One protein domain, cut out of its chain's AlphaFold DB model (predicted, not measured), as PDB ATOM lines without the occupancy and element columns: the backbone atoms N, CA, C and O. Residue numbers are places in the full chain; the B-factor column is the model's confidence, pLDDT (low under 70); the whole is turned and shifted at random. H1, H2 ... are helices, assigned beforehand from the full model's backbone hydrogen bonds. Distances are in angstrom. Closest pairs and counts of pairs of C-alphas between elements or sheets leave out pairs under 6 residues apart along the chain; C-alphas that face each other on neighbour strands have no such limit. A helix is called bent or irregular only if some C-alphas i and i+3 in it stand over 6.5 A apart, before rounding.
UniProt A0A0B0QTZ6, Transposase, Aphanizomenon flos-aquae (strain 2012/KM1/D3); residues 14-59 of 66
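AT A GLANCE: This is residues 14 to 59 of the 66 residues of the protein "Transposase" of Aphanizomenon flos-aquae (strain 2012/KM1/D3) (UniProt A0A0B0QTZ6). Two short helices, H1 and H2, follow each other with a tight turn between them and form a wide V, and a third helix, H3, runs back along the open side of the V and packs on both of them. At the far end of H2 the chain makes a loop before it turns back into H3, and residues 39 to 44 of this loop stick out. The printed part has 46 residues with three named helices, in the order H1, H2, H3, and no named strand, and its class is all helix. It is only just compact, close to loose, with a radius of gyration of the C-alphas of 10.9 A. Its outline is elongated, with spans of 32 by 18 by 13 A.

HOW THE PARTS SIT: H1, residues 14 to 25, and H2, residues 28 to 36, are close but not clearly touching, with 1 pair of C-alphas within 8 A, those of Ile 23 and Val 29 at 7.3 A. They run the same way at a steep tilt of 56 degrees. H3, residues 46 to 57, touches H2 with its residues 46 to 51 alone. The closest C-alphas of these two are those of Val 29 and Gly 47, 3.8 A apart. H2 and H3 run opposite ways at a steep tilt of 55 degrees. With its residues 51 to 55 alone H3 touches H1, and the closest C-alphas there are those of Leu 16 and Leu 55, 6.5 A apart. H1 and H3 run opposite ways at a shallow tilt of 32 degrees. In H2 and H3 every O i to N i+4 pair is within hydrogen-bond range, and in H1 it is 7 of 8.

IN THESE COORDINATES: H1 begins at Asp 14, with its C-alpha at (-4.253, 50.128, -9.656), and measures 17.1 A from first to last C-alpha, at Glu 25. H2 runs from Leu 28, C-alpha at (9.894, 53.005, -24.055), to Val 36, over 12.1 A. H3 runs from Pro 46 to Gly 57, over 16.2 A, and its last C-alpha is at (5.416, 39.649, -16.341). No helix is bent.

THE WHOLE: The two C-alphas farthest apart are those of Asp 14 and Lys 41, at 32.2 A, and Lys 41 is among residues 39 to 44, which stand free. The first and last printed C-alphas, those of Asp 14 and Gly 59, are 12.9 A apart. The link from H1 to H2 is tight, with 2 residues, and the link from H2 to H3 is short, with 9 residues. The printed part has no cut. The mean pLDDT of the printed part is 93.7, and no printed residue is under 70.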
ATOM      1  N   ASP A  14      -5.071  51.088 -10.404       85.75
ATOM      2  CA  ASP A  14      -4.253  50.128  -9.656       85.75
ATOM      3  C   ASP A  14      -2.735  50.269  -9.924       85.75
ATOM      4  O   ASP A  14      -2.243  51.267 -10.459       85.75
ATOM      5  N   HIS A  15      -1.941  49.276  -9.512       88.12
ATOM      6  CA  HIS A  15      -0.488  49.279  -9.715       88.12
ATOM      7  C   HIS A  15      -0.099  49.225 -11.198       88.12
ATOM      8  O   HIS A  15       0.901  49.823 -11.595       88.12
ATOM      9  N   LEU A  16      -0.901  48.551 -12.027       87.88
ATOM     10  CA  LEU A  16      -0.637  48.428 -13.461       87.88
ATOM     11  C   LEU A  16      -0.750  49.763 -14.189       87.88
ATOM     12  O   LEU A  16       0.043  50.013 -15.089       87.88
ATOM     13  N   GLY A  17      -1.676  50.635 -13.788       89.50
ATOM     14  CA  GLY A  17      -1.794  51.974 -14.354       89.50
ATOM     15  C   GLY A  17      -0.583  52.850 -14.062       89.50
ATOM     16  O   GLY A  17      -0.120  53.564 -14.947       89.50
ATOM     17  N   ILE A  18      -0.021  52.744 -12.854       92.75
ATOM     18  CA  ILE A  18       1.210  53.454 -12.479       92.75
ATOM     19  C   ILE A  18       2.384  52.948 -13.322       92.75
ATOM     20  O   ILE A  18       3.093  53.746 -13.929       92.75
ATOM     21  N   VAL A  19       2.568  51.627 -13.417       93.56
ATOM     22  CA  VAL A  19       3.642  51.036 -14.234       93.56
ATOM     23  C   VAL A  19       3.470  51.391 -15.711       93.56
ATOM     24  O   VAL A  19       4.438  51.763 -16.368       93.56
ATOM     25  N   ALA A  20       2.246  51.320 -16.237       93.94
ATOM     26  CA  ALA A  20       1.938  51.701 -17.609       93.94
ATOM     27  C   ALA A  20       2.259  53.177 -17.878       93.94
ATOM     28  O   ALA A  20       2.799  53.473 -18.940       93.94
ATOM     29  N   GLY A  21       1.967  54.066 -16.922       94.62
ATOM     30  CA  GLY A  21       2.307  55.486 -16.999       94.62
ATOM     31  C   GLY A  21       3.814  55.737 -16.988       94.62
ATOM     32  O   GLY A  21       4.293  56.519 -17.797       94.62
ATOM     33  N   ILE A  22       4.574  55.020 -16.153       96.38
ATOM     34  CA  ILE A  22       6.046  55.112 -16.130       96.38
ATOM     35  C   ILE A  22       6.647  54.634 -17.459       96.38
ATOM     36  O   ILE A  22       7.554  55.268 -17.988       96.38
ATOM     37  N   ILE A  23       6.137  53.535 -18.026       96.94
ATOM     38  CA  ILE A  23       6.577  53.034 -19.339       96.94
ATOM     39  C   ILE A  23       6.380  54.099 -20.431       96.94
ATOM     40  O   ILE A  23       7.257  54.256 -21.281       96.94
ATOM     41  N   ASP A  24       5.254  54.817 -20.396       96.44
ATOM     42  CA  ASP A  24       4.958  55.896 -21.346       96.44
ATOM     43  C   ASP A  24       5.836  57.130 -21.100       96.44
ATOM     44  O   ASP A  24       6.360  57.704 -22.048       96.44
ATOM     45  N   GLU A  25       6.051  57.516 -19.839       97.94
ATOM     46  CA  GLU A  25       6.924  58.642 -19.468       97.94
ATOM     47  C   GLU A  25       8.379  58.420 -19.910       97.94
ATOM     48  O   GLU A  25       9.081  59.365 -20.258       97.94
ATOM     49  N   MET A  26       8.825  57.163 -19.943       97.81
ATOM     50  CA  MET A  26      10.150  56.775 -20.433       97.81
ATOM     51  C   MET A  26      10.260  56.713 -21.965       97.81
ATOM     52  O   MET A  26      11.338  56.386 -22.462       97.81
ATOM     53  N   GLU A  27       9.176  56.954 -22.712       97.94
ATOM     54  CA  GLU A  27       9.099  56.770 -24.173       97.94
ATOM     55  C   GLU A  27       9.564  55.370 -24.634       97.94
ATOM     56  O   GLU A  27      10.114  55.176 -25.726       97.94
ATOM     57  N   LEU A  28       9.381  54.350 -23.784       98.19
ATOM     58  CA  LEU A  28       9.894  53.005 -24.055       98.19
ATOM     59  C   LEU A  28       9.191  52.373 -25.264       98.19
ATOM     60  O   LEU A  28       9.809  51.631 -26.028       98.19
ATOM     61  N   VAL A  29       7.903  52.673 -25.453       98.00
ATOM     62  CA  VAL A  29       7.116  52.193 -26.597       98.00
ATOM     63  C   VAL A  29       7.713  52.727 -27.900       98.00
ATOM     64  O   VAL A  29       7.924  51.973 -28.853       98.00
ATOM     65  N   GLU A  30       8.017  54.017 -27.939       98.06
ATOM     66  CA  GLU A  30       8.592  54.724 -29.073       98.06
ATOM     67  C   GLU A  30       9.992  54.201 -29.379       98.06
ATOM     68  O   GLU A  30      10.300  53.927 -30.540       98.06
ATOM     69  N   GLU A  31      10.826  54.011 -28.359       98.50
ATOM     70  CA  GLU A  31      12.193  53.531 -28.538       98.50
ATOM     71  C   GLU A  31      12.233  52.101 -29.087       98.50
ATOM     72  O   GLU A  31      12.944  51.811 -30.052       98.50
ATOM     73  N   VAL A  32      11.379  51.216 -28.568       98.00
ATOM     74  CA  VAL A  32      11.218  49.862 -29.115       98.00
ATOM     75  C   VAL A  32      10.727  49.914 -30.563       98.00
ATOM     76  O   VAL A  32      11.251  49.194 -31.416       98.00
ATOM     77  N   ASN A  33       9.760  50.778 -30.874       97.88
ATOM     78  CA  ASN A  33       9.259  50.937 -32.238       97.88
ATOM     79  C   ASN A  33      10.340  51.432 -33.211       97.88
ATOM     80  O   ASN A  33      10.352  50.990 -34.360       97.88
ATOM     81  N   LYS A  34      11.258  52.306 -32.775       98.19
ATOM     82  CA  LYS A  34      12.404  52.753 -33.589       98.19
ATOM     83  C   LYS A  34      13.378  51.609 -33.873       98.19
ATOM     84  O   LYS A  34      13.846  51.485 -35.002       98.19
ATOM     85  N   ILE A  35      13.670  50.782 -32.869       98.00
ATOM     86  CA  ILE A  35      14.646  49.685 -32.974       98.00
ATOM     87  C   ILE A  35      14.098  48.529 -33.818       98.00
ATOM     88  O   ILE A  35      14.797  48.005 -34.684       98.00
ATOM     89  N   VAL A  36      12.858  48.112 -33.561       96.94
ATOM     90  CA  VAL A  36      12.246  46.936 -34.205       96.94
ATOM     91  C   VAL A  36      11.592  47.297 -35.543       96.94
ATOM     92  O   VAL A  36      11.529  46.466 -36.452       96.94
ATOM     93  N   GLY A  37      11.135  48.542 -35.682       96.88
ATOM     94  CA  GLY A  37      10.340  49.007 -36.810       96.88
ATOM     95  C   GLY A  37       8.866  48.615 -36.686       96.88
ATOM     96  O   GLY A  37       8.515  47.560 -36.166       96.88
ATOM     97  N   ILE A  38       7.979  49.467 -37.200       96.75
ATOM     98  CA  ILE A  38       6.530  49.226 -37.208       96.75
ATOM     99  C   ILE A  38       6.128  48.569 -38.533       96.75
ATOM    100  O   ILE A  38       6.495  49.052 -39.607       96.75
ATOM    101  N   LYS A  39       5.328  47.497 -38.476       94.62
ATOM    102  CA  LYS A  39       4.767  46.837 -39.665       94.62
ATOM    103  C   LYS A  39       3.266  47.079 -39.765       94.62
ATOM    104  O   LYS A  39       2.522  46.862 -38.821       94.62
ATOM    105  N   THR A  40       2.793  47.430 -40.959       89.88
ATOM    106  CA  THR A  40       1.376  47.756 -41.220       89.88
ATOM    107  C   THR A  40       0.414  46.566 -41.145       89.88
ATOM    108  O   THR A  40      -0.795  46.761 -41.186       89.88
ATOM    109  N   LYS A  41       0.934  45.335 -41.071       93.31
ATOM    110  CA  LYS A  41       0.134  44.102 -40.977       93.31
ATOM    111  C   LYS A  41      -0.089  43.626 -39.537       93.31
ATOM    112  O   LYS A  41      -0.813  42.655 -39.344       93.31
ATOM    113  N   GLU A  42       0.557  44.251 -38.554       91.44
ATOM    114  CA  GLU A  42       0.445  43.884 -37.141       91.44
ATOM    115  C   GLU A  42      -0.639  44.739 -36.467       91.44
ATOM    116  O   GLU A  42      -0.722  45.943 -36.700       91.44
ATOM    117  N   THR A  43      -1.486  44.121 -35.638       92.06
ATOM    118  CA  THR A  43      -2.568  44.822 -34.915       92.06
ATOM    119  C   THR A  43      -2.031  45.745 -33.819       92.06
ATOM    120  O   THR A  43      -2.656  46.751 -33.494       92.06
ATOM    121  N   LEU A  44      -0.877  45.396 -33.246       93.69
ATOM    122  CA  LEU A  44      -0.171  46.164 -32.225       93.69
ATOM    123  C   LEU A  44       1.249  46.435 -32.702       93.69
ATOM    124  O   LEU A  44       1.859  45.580 -33.342       93.69
ATOM    125  N   ASN A  45       1.785  47.604 -32.357       96.25
ATOM    126  CA  ASN A  45       3.188  47.896 -32.624       96.25
ATOM    127  C   ASN A  45       4.110  47.160 -31.624       96.25
ATOM    128  O   ASN A  45       3.675  46.826 -30.516       96.25
ATOM    129  N   PRO A  46       5.385  46.907 -31.976       96.81
ATOM    130  CA  PRO A  46       6.318  46.207 -31.091       96.81
ATOM    131  C   PRO A  46       6.451  46.819 -29.688       96.81
ATOM    132  O   PRO A  46       6.528  46.085 -28.702       96.81
ATOM    133  N   GLY A  47       6.425  48.148 -29.572       97.19
ATOM    134  CA  GLY A  47       6.466  48.837 -28.283       97.19
ATOM    135  C   GLY A  47       5.256  48.530 -27.396       97.19
ATOM    136  O   GLY A  47       5.411  48.257 -26.207       97.19
ATOM    137  N   GLN A  48       4.054  48.485 -27.973       95.81
ATOM    138  CA  GLN A  48       2.821  48.096 -27.284       95.81
ATOM    139  C   GLN A  48       2.867  46.635 -26.835       95.81
ATOM    140  O   GLN A  48       2.425  46.322 -25.729       95.81
ATOM    141  N   VAL A  49       3.431  45.750 -27.662       95.06
ATOM    142  CA  VAL A  49       3.633  44.342 -27.301       95.06
ATOM    143  C   VAL A  49       4.559  44.234 -26.089       95.06
ATOM    144  O   VAL A  49       4.202  43.572 -25.117       95.06
ATOM    145  N   ILE A  50       5.699  44.934 -26.083       94.94
ATOM    146  CA  ILE A  50       6.613  44.935 -24.929       94.94
ATOM    147  C   ILE A  50       5.948  45.522 -23.682       94.94
ATOM    148  O   ILE A  50       6.065  44.933 -22.606       94.94
ATOM    149  N   LYS A  51       5.202  46.625 -23.804       94.81
ATOM    150  CA  LYS A  51       4.441  47.192 -22.682       94.81
ATOM    151  C   LYS A  51       3.484  46.156 -22.084       94.81
ATOM    152  O   LYS A  51       3.482  45.961 -20.872       94.81
ATOM    153  N   ALA A  52       2.734  45.436 -22.918       92.25
ATOM    154  CA  ALA A  52       1.847  44.368 -22.465       92.25
ATOM    155  C   ALA A  52       2.612  43.198 -21.815       92.25
ATOM    156  O   ALA A  52       2.180  42.684 -20.784       92.25
ATOM    157  N   MET A  53       3.765  42.803 -22.364       92.81
ATOM    158  CA  MET A  53       4.619  41.756 -21.788       92.81
ATOM    159  C   MET A  53       5.165  42.139 -20.410       92.81
ATOM    160  O   MET A  53       5.173  41.297 -19.517       92.81
ATOM    161  N   ILE A  54       5.585  43.392 -20.216       92.62
ATOM    162  CA  ILE A  54       6.058  43.892 -18.917       92.62
ATOM    163  C   ILE A  54       4.915  43.864 -17.901       92.62
ATOM    164  O   ILE A  54       5.073  43.303 -16.819       92.62
ATOM    165  N   LEU A  55       3.746  44.404 -18.258       90.88
ATOM    166  CA  LEU A  55       2.579  44.417 -17.370       90.88
ATOM    167  C   LEU A  55       2.140  42.994 -16.987       90.88
ATOM    168  O   LEU A  55       1.843  42.738 -15.821       90.88
ATOM    169  N   ASN A  56       2.185  42.056 -17.938       86.56
ATOM    170  CA  ASN A  56       1.958  40.630 -17.694       86.56
ATOM    171  C   ASN A  56       3.009  39.998 -16.776       86.56
ATOM    172  O   ASN A  56       2.667  39.255 -15.858       86.56
ATOM    173  N   GLY A  57       4.289  40.269 -17.034       87.25
ATOM    174  CA  GLY A  57       5.416  39.649 -16.341       87.25
ATOM    175  C   GLY A  57       5.563  40.079 -14.883       87.25
ATOM    176  O   GLY A  57       6.170  39.358 -14.096       87.25
ATOM    177  N   LEU A  58       4.984  41.218 -14.501       87.19
ATOM    178  CA  LEU A  58       5.027  41.725 -13.128       87.19
ATOM    179  C   LEU A  58       4.031  41.038 -12.179       87.19
ATOM    180  O   LEU A  58       4.053  41.313 -10.982       87.19
ATOM    181  N   GLY A  59       3.179  40.133 -12.676       70.19
ATOM    182  CA  GLY A  59       2.389  39.241 -11.821       70.19
ATOM    183  C   GLY A  59       1.275  39.920 -11.018       70.19
ATOM    184  O   GLY A  59       0.736  39.315 -10.095       70.19
TER     185      GLY A  59